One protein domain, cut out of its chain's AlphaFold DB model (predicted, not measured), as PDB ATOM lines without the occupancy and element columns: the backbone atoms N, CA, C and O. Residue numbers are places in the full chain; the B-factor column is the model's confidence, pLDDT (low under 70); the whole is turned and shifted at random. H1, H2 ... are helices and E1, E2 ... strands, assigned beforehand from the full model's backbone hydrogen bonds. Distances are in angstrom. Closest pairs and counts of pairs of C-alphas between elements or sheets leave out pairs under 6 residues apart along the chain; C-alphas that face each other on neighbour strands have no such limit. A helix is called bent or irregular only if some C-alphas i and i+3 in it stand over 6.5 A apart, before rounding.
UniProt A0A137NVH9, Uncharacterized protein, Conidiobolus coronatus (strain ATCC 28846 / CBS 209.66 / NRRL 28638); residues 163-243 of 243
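Overview. This is residues 163 to 243 of the 243 residues of an uncharacterized protein of Conidiobolus coronatus (strain ATCC 28846 / CBS 209.66 / NRRL 28638) (UniProt A0A137NVH9). One antiparallel sheet of five strands is curled like part of a barrel and folded back on itself, with E3 and E2 in one leaf, E4 and E5 in the other and E1 as the hinge; the long strand E4 bends sharply to make the turn into the second leaf. The short helix H1 only grazes this sheet, and the E1-E2, E2-E3 and E4-E5 pairs are hairpins. You have 81 printed residues with five named strands and one named helix, in the order E1 E2 E3 H1 E4 E5 along the chain, while across the sheet the order is E3 E2 E1 E4 E5. The class is mostly strand, and the whole is compact and rounded, with a radius of gyration of the C-alphas of 12.6 A and spans of 34 by 27 by 26 A.

Arrangement. Start at the first printed residue with E1, residues 163 to 172, an inner strand of the strongly twisted sheet. Its residues 167 to 172 pair antiparallel with E2, residues 178 to 186, at 133 degrees between directions; look for N 169 and O 181, 2.8 A apart and within hydrogen-bond range. From E2 a tight link leads to E3, residues 189 to 196, an edge strand antiparallel to E2 at 139 degrees; here N 191 and O 184 are 2.9 A apart. E1, E2 and E3 form a meander, each strand the antiparallel neighbour of the one before. Next comes H1, residues 200 to 206, which is only just on the sheet, with 5 pairs of C-alphas within 10 A, and only grazes it with residues 203 to 206. H1 and E2 are near each other. In H1 every O i to N i+4 pair is within hydrogen-bond range. Then look at E4, residues 215 to 228, whose pairing is staggered: residues 215 to 219 pair antiparallel with E1, where N 164 and O 218 are 2.9 A apart, and residues 220 to 228 pair with E5, residues 236 to 242. E4 and E5 are antiparallel at 146 degrees, with N 226 and O 238 2.9 A apart. The sheet is a folded sheet, one sheet bent back on itself into two leaves that face each other: E3 and E2 face E4 and E5, with 29 pairs of C-alphas within 11 A. Between E3 and E4 the closest C-alphas are those of Pro 195 and Asn 228, 6.4 A apart. E5, the other edge strand, is apart from E1 and from E2.

Along the chain. Find C-alpha 163 at (-25.906, -12.366, -25.529), where E1 begins; it runs 26.9 A to C-alpha 172 at (-52.618, -10.050, -27.131). E2 covers 25.5 A from Pro 178 to Asp 186. E3 covers 19.8 A from Gly 189 to Leu 196 and bends by 52 degrees at residue 193. H1 covers 10.0 A from Lys 200 to Trp 206. E4, the longest strand by residues, covers 21.2 A from Ile 215 to Asn 228 and bends by 114 degrees at residue 222. E5 covers 16.4 A from Glu 236 and ends at C-alpha 242, (-33.847, -14.579, -21.455).

Size, cuts and confidence. The two C-alphas farthest apart, those of Asp 175 and Ala 187, are 35.1 A apart, while those of Thr 163 and Arg 243, the chain's last residue, are 9.7 A apart. The printed part has no cut. The links from H1 to E4 and from E4 to E5 are short, with 8 and 7 residues, and no link is long. The mean pLDDT of the printed part is 89.0; look for values under 70 at residues 229 to 235, between E4 and E5.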
ATOM      1  N   THR A 163     -24.621 -12.889 -25.110       94.12
ATOM      2  CA  THR A 163     -25.906 -12.366 -25.529       94.12
ATOM      3  C   THR A 163     -26.332 -12.972 -26.856       94.12
ATOM      4  O   THR A 163     -25.514 -13.493 -27.624       94.12
ATOM      5  N   VAL A 164     -27.638 -12.945 -27.103       95.31
ATOM      6  CA  VAL A 164     -28.240 -13.332 -28.376       95.31
ATOM      7  C   VAL A 164     -29.275 -12.284 -28.754       95.31
ATOM      8  O   VAL A 164     -30.091 -11.874 -27.926       95.31
ATOM      9  N   ASP A 165     -29.250 -11.879 -30.018       96.00
ATOM     10  CA  ASP A 165     -30.250 -10.987 -30.584       96.00
ATOM     11  C   ASP A 165     -31.501 -11.775 -30.971       96.00
ATOM     12  O   ASP A 165     -31.458 -12.684 -31.807       96.00
ATOM     13  N   PHE A 166     -32.640 -11.397 -30.396       97.38
ATOM     14  CA  PHE A 166     -33.936 -11.984 -30.721       97.38
ATOM     15  C   PHE A 166     -34.878 -10.944 -31.305       97.38
ATOM     16  O   PHE A 166     -34.858  -9.766 -30.940       97.38
ATOM     17  N   LYS A 167     -35.783 -11.404 -32.172       97.19
ATOM     18  CA  LYS A 167     -36.946 -10.612 -32.565       97.19
ATOM     19  C   LYS A 167     -38.019 -10.714 -31.488       97.19
ATOM     20  O   LYS A 167     -38.470 -11.814 -31.175       97.19
ATOM     21  N   ILE A 168     -38.469  -9.573 -30.983       96.69
ATOM     22  CA  ILE A 168     -39.588  -9.483 -30.046       96.69
ATOM     23  C   ILE A 168     -40.894  -9.552 -30.835       96.69
ATOM     24  O   ILE A 168     -41.116  -8.781 -31.772       96.69
ATOM     25  N   VAL A 169     -41.776 -10.467 -30.449       95.62
ATOM     26  CA  VAL A 169     -43.128 -10.596 -30.992       95.62
ATOM     27  C   VAL A 169     -44.131 -10.390 -29.873       95.62
ATOM     28  O   VAL A 169     -44.053 -11.026 -28.823       95.62
ATOM     29  N   VAL A 170     -45.077  -9.486 -30.112       94.56
ATOM     30  CA  VAL A 170     -46.144  -9.159 -29.170       94.56
ATOM     31  C   VAL A 170     -47.429  -9.825 -29.636       94.56
ATOM     32  O   VAL A 170     -47.841  -9.683 -30.787       94.56
ATOM     33  N   THR A 171     -48.061 -10.548 -28.725       91.06
ATOM     34  CA  THR A 171     -49.394 -11.135 -28.893       91.06
ATOM     35  C   THR A 171     -50.324 -10.553 -27.837       91.06
ATOM     36  O   THR A 171     -49.854 -10.048 -26.822       91.06
ATOM     37  N   TYR A 172     -51.633 -10.593 -28.065       89.56
ATOM     38  CA  TYR A 172     -52.618 -10.050 -27.131       89.56
ATOM     39  C   TYR A 172     -53.582 -11.153 -26.712       89.56
ATOM     40  O   TYR A 172     -54.019 -11.948 -27.546       89.56
ATOM     41  N   ASN A 173     -53.894 -11.216 -25.419       83.69
ATOM     42  CA  ASN A 173     -54.929 -12.113 -24.911       83.69
ATOM     43  C   ASN A 173     -56.339 -11.506 -25.091       83.69
ATOM     44  O   ASN A 173     -56.487 -10.391 -25.594       83.69
ATOM     45  N   SER A 174     -57.379 -12.227 -24.658       84.50
ATOM     46  CA  SER A 174     -58.779 -11.770 -24.717       84.50
ATOM     47  C   SER A 174     -59.015 -10.426 -24.014       84.50
ATOM     48  O   SER A 174     -59.804  -9.609 -24.482       84.50
ATOM     49  N   ASP A 175     -58.270 -10.157 -22.941       85.06
ATOM     50  CA  ASP A 175     -58.335  -8.911 -22.167       85.06
ATOM     51  C   ASP A 175     -57.481  -7.782 -22.776       85.06
ATOM     52  O   ASP A 175     -57.245  -6.766 -22.124       85.06
ATOM     53  N   HIS A 176     -56.970  -7.964 -23.999       84.31
ATOM     54  CA  HIS A 176     -56.079  -7.028 -24.695       84.31
ATOM     55  C   HIS A 176     -54.774  -6.728 -23.935       84.31
ATOM     56  O   HIS A 176     -54.114  -5.716 -24.177       84.31
ATOM     57  N   LYS A 177     -54.353  -7.625 -23.033       86.31
ATOM     58  CA  LYS A 177     -53.056  -7.534 -22.354       86.31
ATOM     59  C   LYS A 177     -51.959  -8.115 -23.254       86.31
ATOM     60  O   LYS A 177     -52.151  -9.208 -23.796       86.31
ATOM     61  N   PRO A 178     -50.818  -7.418 -23.412       90.62
ATOM     62  CA  PRO A 178     -49.721  -7.899 -24.237       90.62
ATOM     63  C   PRO A 178     -48.964  -9.047 -23.554       90.62
ATOM     64  O   PRO A 178     -48.666  -8.987 -22.360       90.62
ATOM     65  N   ALA A 179     -48.607 -10.052 -24.345       89.88
ATOM     66  CA  ALA A 179     -47.680 -11.127 -24.021       89.88
ATOM     67  C   ALA A 179     -46.519 -11.112 -25.023       89.88
ATOM     68  O   ALA A 179     -46.725 -10.893 -26.221       89.88
ATOM     69  N   TYR A 180     -45.305 -11.352 -24.533       93.00
ATOM     70  CA  TYR A 180     -44.075 -11.184 -25.300       93.00
ATOM     71  C   TYR A 180     -43.420 -12.538 -25.571       93.00
ATOM     72  O   TYR A 180     -43.328 -13.388 -24.686       93.00
ATOM     73  N   LYS A 181     -42.959 -12.737 -26.805       94.25
ATOM     74  CA  LYS A 181     -42.228 -13.930 -27.242       94.25
ATOM     75  C   LYS A 181     -40.952 -13.523 -27.967       94.25
ATOM     76  O   LYS A 181     -40.927 -12.525 -28.688       94.25
ATOM     77  N   LEU A 182     -39.907 -14.321 -27.800       96.12
ATOM     78  CA  LEU A 182     -38.660 -14.238 -28.544       96.12
ATOM     79  C   LEU A 182     -38.725 -15.157 -29.749       96.12
ATOM     80  O   LEU A 182     -39.124 -16.319 -29.649       96.12
ATOM     81  N   HIS A 183     -38.330 -14.627 -30.895       96.81
ATOM     82  CA  HIS A 183     -38.269 -15.356 -32.147       96.81
ATOM     83  C   HIS A 183     -36.845 -15.338 -32.703       96.81
ATOM     84  O   HIS A 183     -36.153 -14.318 -32.654       96.81
ATOM     85  N   VAL A 184     -36.447 -16.462 -33.296       96.38
ATOM     86  CA  VAL A 184     -35.194 -16.612 -34.048       96.38
ATOM     87  C   VAL A 184     -35.486 -16.629 -35.539       96.38
ATOM     88  O   VAL A 184     -36.557 -17.064 -35.966       96.38
ATOM     89  N   THR A 185     -34.540 -16.142 -36.338       93.56
ATOM     90  CA  THR A 185     -34.643 -16.157 -37.801       93.56
ATOM     91  C   THR A 185     -33.513 -16.992 -38.380       93.56
ATOM     92  O   THR A 185     -32.349 -16.772 -38.055       93.56
ATOM     93  N   ASP A 186     -33.869 -17.950 -39.231       91.19
ATOM     94  CA  ASP A 186     -32.943 -18.755 -40.024       91.19
ATOM     95  C   ASP A 186     -33.205 -18.534 -41.528       91.19
ATOM     96  O   ASP A 186     -34.025 -17.699 -41.919       91.19
ATOM     97  N   ALA A 187     -32.501 -19.270 -42.393       92.88
ATOM     98  CA  ALA A 187     -32.652 -19.166 -43.850       92.88
ATOM     99  C   ALA A 187     -34.065 -19.523 -44.368       92.88
ATOM    100  O   ALA A 187     -34.384 -19.233 -45.519       92.88
ATOM    101  N   TYR A 188     -34.905 -20.143 -43.537       92.44
ATOM    102  CA  TYR A 188     -36.246 -20.622 -43.869       92.44
ATOM    103  C   TYR A 188     -37.359 -19.785 -43.223       92.44
ATOM    104  O   TYR A 188     -38.537 -20.084 -43.416       92.44
ATOM    105  N   GLY A 189     -37.010 -18.740 -42.466       91.69
ATOM    106  CA  GLY A 189     -37.955 -17.785 -41.893       91.69
ATOM    107  C   GLY A 189     -37.801 -17.594 -40.387       91.69
ATOM    108  O   GLY A 189     -36.803 -17.968 -39.774       91.69
ATOM    109  N   THR A 190     -38.811 -16.968 -39.784       93.06
ATOM    110  CA  THR A 190     -38.821 -16.601 -38.364       93.06
ATOM    111  C   THR A 190     -39.729 -17.538 -37.572       93.06
ATOM    112  O   THR A 190     -40.904 -17.688 -37.905       93.06
ATOM    113  N   LYS A 191     -39.215 -18.127 -36.488       94.44
ATOM    114  CA  LYS A 191     -39.935 -19.092 -35.638       94.44
ATOM    115  C   LYS A 191     -39.928 -18.633 -34.183       94.44
ATOM    116  O   LYS A 191     -38.969 -17.999 -33.745       94.44
ATOM    117  N   ALA A 192     -40.994 -18.953 -33.450       93.44
ATOM    118  CA  ALA A 192     -41.025 -18.758 -32.005       93.44
ATOM    119  C   ALA A 192     -39.934 -19.616 -31.353       93.44
ATOM    120  O   ALA A 192     -39.731 -20.762 -31.751       93.44
ATOM    121  N   PHE A 193     -39.220 -19.038 -30.393       93.56
ATOM    122  CA  PHE A 193     -38.102 -19.683 -29.712       93.56
ATOM    123  C   PHE A 193     -38.360 -19.840 -28.218       93.56
ATOM    124  O   PHE A 193     -38.205 -20.931 -27.688       93.56
ATOM    125  N   SER A 194     -38.765 -18.758 -27.553       92.06
ATOM    126  CA  SER A 194     -38.980 -18.743 -26.106       92.06
ATOM    127  C   SER A 194     -40.061 -17.726 -25.735       92.06
ATOM    128  O   SER A 194     -40.144 -16.680 -26.387       92.06
ATOM    129  N   PRO A 195     -40.872 -17.955 -24.691       92.75
ATOM    130  CA  PRO A 195     -41.545 -16.859 -23.980       92.75
ATOM    131  C   PRO A 195     -40.539 -15.789 -23.510       92.75
ATOM    132  O   PRO A 195     -39.364 -16.091 -23.272       92.75
ATOM    133  N   LEU A 196     -41.002 -14.544 -23.358       93.62
ATOM    134  CA  LEU A 196     -40.244 -13.455 -22.736       93.62
ATOM    135  C   LEU A 196     -40.981 -12.952 -21.492       93.62
ATOM    136  O   LEU A 196     -41.994 -12.256 -21.599       93.62
ATOM    137  N   GLN A 197     -40.440 -13.269 -20.316       93.62
ATOM    138  CA  GLN A 197     -40.894 -12.691 -19.055       93.62
ATOM    139  C   GLN A 197     -40.107 -11.412 -18.771       93.62
ATOM    140  O   GLN A 197     -38.896 -11.454 -18.570       93.62
ATOM    141  N   LEU A 198     -40.809 -10.278 -18.753       92.75
ATOM    142  CA  LEU A 198     -40.211  -8.966 -18.513       92.75
ATOM    143  C   LEU A 198     -40.041  -8.683 -17.018       92.75
ATOM    144  O   LEU A 198     -40.878  -9.079 -16.199       92.75
ATOM    145  N   GLU A 199     -39.004  -7.912 -16.697       92.31
ATOM    146  CA  GLU A 199     -38.870  -7.222 -15.413       92.31
ATOM    147  C   GLU A 199     -40.035  -6.232 -15.218       92.31
ATOM    148  O   GLU A 199     -40.641  -5.744 -16.179       92.31
ATOM    149  N   LYS A 200     -40.383  -5.932 -13.962       91.12
ATOM    150  CA  LYS A 200     -41.575  -5.134 -13.620       91.12
ATOM    151  C   LYS A 200     -41.517  -3.727 -14.219       91.12
ATOM    152  O   LYS A 200     -42.531  -3.191 -14.680       91.12
ATOM    153  N   GLU A 201     -40.333  -3.134 -14.207       91.62
ATOM    154  CA  GLU A 201     -40.034  -1.812 -14.742       91.62
ATOM    155  C   GLU A 201     -40.218  -1.813 -16.265       91.62
ATOM    156  O   GLU A 201     -41.015  -1.032 -16.788       91.62
ATOM    157  N   THR A 202     -39.594  -2.769 -16.962       91.94
ATOM    158  CA  THR A 202     -39.715  -2.942 -18.418       91.94
ATOM    159  C   THR A 202     -41.151  -3.226 -18.839       91.94
ATOM    160  O   THR A 202     -41.638  -2.653 -19.810       91.94
ATOM    161  N   TRP A 203     -41.881  -4.059 -18.093       91.31
ATOM    162  CA  TRP A 203     -43.293  -4.324 -18.370       91.31
ATOM    163  C   TRP A 203     -44.143  -3.053 -18.260       91.31
ATOM    164  O   TRP A 203     -45.033  -2.822 -19.082       91.31
ATOM    165  N   SER A 204     -43.861  -2.206 -17.266       90.56
ATOM    166  CA  SER A 204     -44.589  -0.952 -17.045       90.56
ATOM    167  C   SER A 204     -44.413   0.041 -18.195       90.56
ATOM    168  O   SER A 204     -45.362   0.763 -18.511       90.56
ATOM    169  N   GLU A 205     -43.239   0.040 -18.829       90.50
ATOM    170  CA  GLU A 205     -42.921   0.818 -20.030       90.50
ATOM    171  C   GLU A 205     -43.539   0.185 -21.290       90.50
ATOM    172  O   GLU A 205     -44.322   0.814 -22.009       90.50
ATOM    173  N   TRP A 206     -43.247  -1.093 -21.536       93.31
ATOM    174  CA  TRP A 206     -43.601  -1.771 -22.783       93.31
ATOM    175  C   TRP A 206     -45.097  -2.016 -22.919       93.31
ATOM    176  O   TRP A 206     -45.597  -2.048 -24.037       93.31
ATOM    177  N   ARG A 207     -45.858  -2.119 -21.822       87.00
ATOM    178  CA  ARG A 207     -47.326  -2.224 -21.912       87.00
ATOM    179  C   ARG A 207     -47.969  -1.015 -22.600       87.00
ATOM    180  O   ARG A 207     -49.048  -1.162 -23.163       87.00
ATOM    181  N   LEU A 208     -47.343   0.165 -22.516       87.31
ATOM    182  CA  LEU A 208     -47.835   1.395 -23.142       87.31
ATOM    183  C   LEU A 208     -47.352   1.499 -24.589       87.31
ATOM    184  O   LEU A 208     -48.122   1.884 -25.463       87.31
ATOM    185  N   THR A 209     -46.090   1.136 -24.834       91.69
ATOM    186  CA  THR A 209     -45.471   1.173 -26.168       91.69
ATOM    187  C   THR A 209     -44.731  -0.141 -26.452       91.69
ATOM    188  O   THR A 209     -43.513  -0.210 -26.276       91.69
ATOM    189  N   PRO A 210     -45.436  -1.208 -26.877       93.19
ATOM    190  CA  PRO A 210     -44.811  -2.513 -27.073       93.19
ATOM    191  C   PRO A 210     -43.833  -2.503 -28.260       93.19
ATOM    192  O   PRO A 210     -44.222  -2.103 -29.364       93.19
ATOM    193  N   PRO A 211     -42.591  -3.002 -28.111       95.00
ATOM    194  CA  PRO A 211     -41.591  -3.011 -29.181       95.00
ATOM    195  C   PRO A 211     -41.800  -4.178 -30.163       95.00
ATOM    196  O   PRO A 211     -40.888  -4.955 -30.449       95.00
ATOM    197  N   ASN A 212     -43.015  -4.327 -30.695       96.06
ATOM    198  CA  ASN A 212     -43.339  -5.425 -31.601       96.06
ATOM    199  C   ASN A 212     -42.467  -5.391 -32.867       96.06
ATOM    200  O   ASN A 212     -42.294  -4.350 -33.503       96.06
ATOM    201  N   SER A 213     -41.951  -6.557 -33.256       95.12
ATOM    202  CA  SER A 213     -41.040  -6.764 -34.385       95.12
ATOM    203  C   SER A 213     -39.686  -6.050 -34.296       95.12
ATOM    204  O   SER A 213     -38.960  -6.025 -35.292       95.12
ATOM    205  N   LYS A 214     -39.313  -5.507 -33.133       96.31
ATOM    206  CA  LYS A 214     -37.957  -4.997 -32.893       96.31
ATOM    207  C   LYS A 214     -36.994  -6.140 -32.580       96.31
ATOM    208  O   LYS A 214     -37.408  -7.197 -32.108       96.31
ATOM    209  N   ILE A 215     -35.717  -5.913 -32.868       96.38
ATOM    210  CA  ILE A 215     -34.620  -6.775 -32.429       96.38
ATOM    211  C   ILE A 215     -34.047  -6.172 -31.152       96.38
ATOM    212  O   ILE A 215     -33.860  -4.955 -31.092       96.38
ATOM    213  N   ALA A 216     -33.792  -7.010 -30.156       95.06
ATOM    214  CA  ALA A 216     -33.090  -6.622 -28.943       95.06
ATOM    215  C   ALA A 216     -32.117  -7.725 -28.522       95.06
ATOM    216  O   ALA A 216     -32.303  -8.894 -28.869       95.06
ATOM    217  N   GLU A 217     -31.090  -7.314 -27.791       95.62
ATOM    218  CA  GLU A 217     -30.042  -8.170 -27.252       95.62
ATOM    219  C   GLU A 217     -30.467  -8.688 -25.872       95.62
ATOM    220  O   GLU A 217     -30.875  -7.900 -25.019       95.62
ATOM    221  N   PHE A 218     -30.371 -10.001 -25.647       95.06
ATOM    222  CA  PHE A 218     -30.753 -10.638 -24.383       95.06
ATOM    223  C   PHE A 218     -29.632 -11.513 -23.843       95.06
ATOM    224  O   PHE A 218     -28.921 -12.167 -24.611       95.06
ATOM    225  N   ARG A 219     -29.530 -11.605 -22.516       94.56
ATOM    226  CA  ARG A 219     -28.681 -12.595 -21.836       94.56
ATOM    227  C   ARG A 219     -29.537 -13.710 -21.249       94.56
ATOM    228  O   ARG A 219     -30.673 -13.485 -20.838       94.56
ATOM    229  N   TYR A 220     -28.975 -14.910 -21.173       93.56
ATOM    230  CA  TYR A 220     -29.634 -16.021 -20.494       93.56
ATOM    231  C   TYR A 220     -29.326 -15.991 -18.997       93.56
ATOM    232  O   TYR A 220     -28.165 -15.892 -18.593       93.56
ATOM    233  N   ASP A 221     -30.360 -16.110 -18.178       92.88
ATOM    234  CA  ASP A 221     -30.277 -16.194 -16.728       92.88
ATOM    235  C   ASP A 221     -30.904 -17.521 -16.278       92.88
ATOM    236  O   ASP A 221     -32.123 -17.687 -16.370       92.88
ATOM    237  N   PRO A 222     -30.093 -18.478 -15.787       91.50
ATOM    238  CA  PRO A 222     -30.562 -19.809 -15.411       91.50
ATOM    239  C   PRO A 222     -31.445 -19.806 -14.157       91.50
ATOM    240  O   PRO A 222     -31.920 -20.862 -13.764       91.50
ATOM    241  N   THR A 223     -31.629 -18.655 -13.505       92.38
ATOM    242  CA  THR A 223     -32.473 -18.493 -12.313       92.38
ATOM    243  C   THR A 223     -33.734 -17.672 -12.588       92.38
ATOM    244  O   THR A 223     -34.554 -17.503 -11.689       92.38
ATOM    245  N   TRP A 224     -33.902 -17.168 -13.815       93.12
ATOM    246  CA  TRP A 224     -35.042 -16.339 -14.198       93.12
ATOM    247  C   TRP A 224     -36.303 -17.182 -14.365       93.12
ATOM    248  O   TRP A 224     -36.311 -18.127 -15.151       93.12
ATOM    249  N   GLU A 225     -37.362 -16.850 -13.632       90.88
ATOM    250  CA  GLU A 225     -38.646 -17.540 -13.736       90.88
ATOM    251  C   GLU A 225     -39.428 -17.010 -14.939       90.88
ATOM    252  O   GLU A 225     -39.621 -15.802 -15.093       90.88
ATOM    253  N   VAL A 226     -39.885 -17.920 -15.795       89.44
ATOM    254  CA  VAL A 226     -40.644 -17.593 -16.999       89.44
ATOM    255  C   VAL A 226     -41.982 -18.311 -16.973       89.44
ATOM    256  O   VAL A 226     -42.050 -19.514 -16.740       89.44
ATOM    257  N   LEU A 227     -43.057 -17.564 -17.221       84.19
ATOM    258  CA  LEU A 227     -44.407 -18.107 -17.289       84.19
ATOM    259  C   LEU A 227     -44.757 -18.475 -18.733       84.19
ATOM    260  O   LEU A 227     -44.866 -17.601 -19.600       84.19
ATOM    261  N   ASN A 228     -44.991 -19.762 -18.978       72.75
ATOM    262  CA  ASN A 228     -45.541 -20.255 -20.232       72.75
ATOM    263  C   ASN A 228     -47.063 -20.159 -20.189       72.75
ATOM    264  O   ASN A 228     -47.742 -20.918 -19.500       72.75
ATOM    265  N   VAL A 229     -47.605 -19.202 -20.939       65.38
ATOM    266  CA  VAL A 229     -49.049 -19.042 -21.119       65.38
ATOM    267  C   VAL A 229     -49.395 -19.410 -22.555       65.38
ATOM    268  O   VAL A 229     -49.516 -18.544 -23.424       65.38
ATOM    269  N   ASP A 230     -49.529 -20.706 -22.821       61.47
ATOM    270  CA  ASP A 230     -50.166 -21.166 -24.052       61.47
ATOM    271  C   ASP A 230     -51.691 -21.132 -23.887       61.47
ATOM    272  O   ASP A 230     -52.243 -21.406 -22.819       61.47
ATOM    273  N   GLN A 231     -52.388 -20.699 -24.942       51.53
ATOM    274  CA  GLN A 231     -53.826 -20.424 -24.902       51.53
ATOM    275  C   GLN A 231     -54.617 -21.675 -24.475       51.53
ATOM    276  O   GLN A 231     -54.756 -22.615 -25.251       51.53
ATOM    277  N   GLY A 232     -55.174 -21.656 -23.257       53.75
ATOM    278  CA  GLY A 232     -56.151 -22.642 -22.776       53.75
ATOM    279  C   GLY A 232     -55.694 -23.584 -21.657       53.75
ATOM    280  O   GLY A 232     -56.520 -24.366 -21.193       53.75
ATOM    281  N   TYR A 233     -54.444 -23.502 -21.192       57.41
ATOM    282  CA  TYR A 233     -53.922 -24.332 -20.095       57.41
ATOM    283  C   TYR A 233     -53.472 -23.499 -18.884       57.41
ATOM    284  O   TYR A 233     -53.309 -22.280 -18.970       57.41
ATOM    285  N   VAL A 234     -53.329 -24.159 -17.728       63.38
ATOM    286  CA  VAL A 234     -52.778 -23.560 -16.501       63.38
ATOM    287  C   VAL A 234     -51.351 -23.079 -16.794       63.38
ATOM    288  O   VAL A 234     -50.603 -23.844 -17.397       63.38
ATOM    289  N   PRO A 235     -50.959 -21.850 -16.401       69.50
ATOM    290  CA  PRO A 235     -49.600 -21.372 -16.615       69.50
ATOM    291  C   PRO A 235     -48.587 -22.305 -15.952       69.50
ATOM    292  O   PRO A 235     -48.660 -22.531 -14.743       69.50
ATOM    293  N   GLU A 236     -47.646 -22.823 -16.733       77.56
ATOM    294  CA  GLU A 236     -46.499 -23.560 -16.208       77.56
ATOM    295  C   GLU A 236     -45.334 -22.581 -16.034       77.56
ATOM    296  O   GLU A 236     -45.043 -21.786 -16.933       77.56
ATOM    297  N   SER A 237     -44.701 -22.593 -14.857       81.88
ATOM    298  CA  SER A 237     -43.474 -21.836 -14.629       81.88
ATOM    299  C   SER A 237     -42.256 -22.699 -14.927       81.88
ATOM    300  O   SER A 237     -42.149 -23.846 -14.491       81.88
ATOM    301  N   GLU A 238     -41.321 -22.126 -15.674       87.00
ATOM    302  CA  GLU A 238     -40.019 -22.717 -15.956       87.00
ATOM    303  C   GLU A 238     -38.916 -21.840 -15.365       87.00
ATOM    304  O   GLU A 238     -39.019 -20.612 -15.327       87.00
ATOM    305  N   ILE A 239     -37.846 -22.481 -14.892       90.25
ATOM    306  CA  ILE A 239     -36.651 -21.797 -14.397       90.25
ATOM    307  C   ILE A 239     -35.615 -21.766 -15.521       90.25
ATOM    308  O   ILE A 239     -35.243 -22.806 -16.064       90.25
ATOM    309  N   GLY A 240     -35.118 -20.569 -15.821       90.88
ATOM    310  CA  GLY A 240     -34.126 -20.312 -16.851       90.88
ATOM    311  C   GLY A 240     -34.727 -19.572 -18.041       90.88
ATOM    312  O   GLY A 240     -35.466 -20.148 -18.834       90.88
ATOM    313  N   GLY A 241     -34.363 -18.304 -18.209       92.06
ATOM    314  CA  GLY A 241     -34.985 -17.432 -19.200       92.06
ATOM    315  C   GLY A 241     -34.056 -16.371 -19.770       92.06
ATOM    316  O   GLY A 241     -32.938 -16.169 -19.305       92.06
ATOM    317  N   TRP A 242     -34.540 -15.689 -20.803       93.88
ATOM    318  CA  TRP A 242     -33.847 -14.579 -21.455       93.88
ATOM    319  C   TRP A 242     -34.339 -13.248 -20.889       93.88
ATOM    320  O   TRP A 242     -35.551 -13.046 -20.784       93.88
ATOM    321  N   ARG A 243     -33.407 -12.358 -20.541       90.38
ATOM    322  CA  ARG A 243     -33.666 -11.041 -19.943       90.38
ATOM    323  C   ARG A 243     -32.754  -9.965 -20.516       90.38
ATOM    324  O   ARG A 243     -31.643 -10.319 -20.981       90.38
TER     325      ARG A 243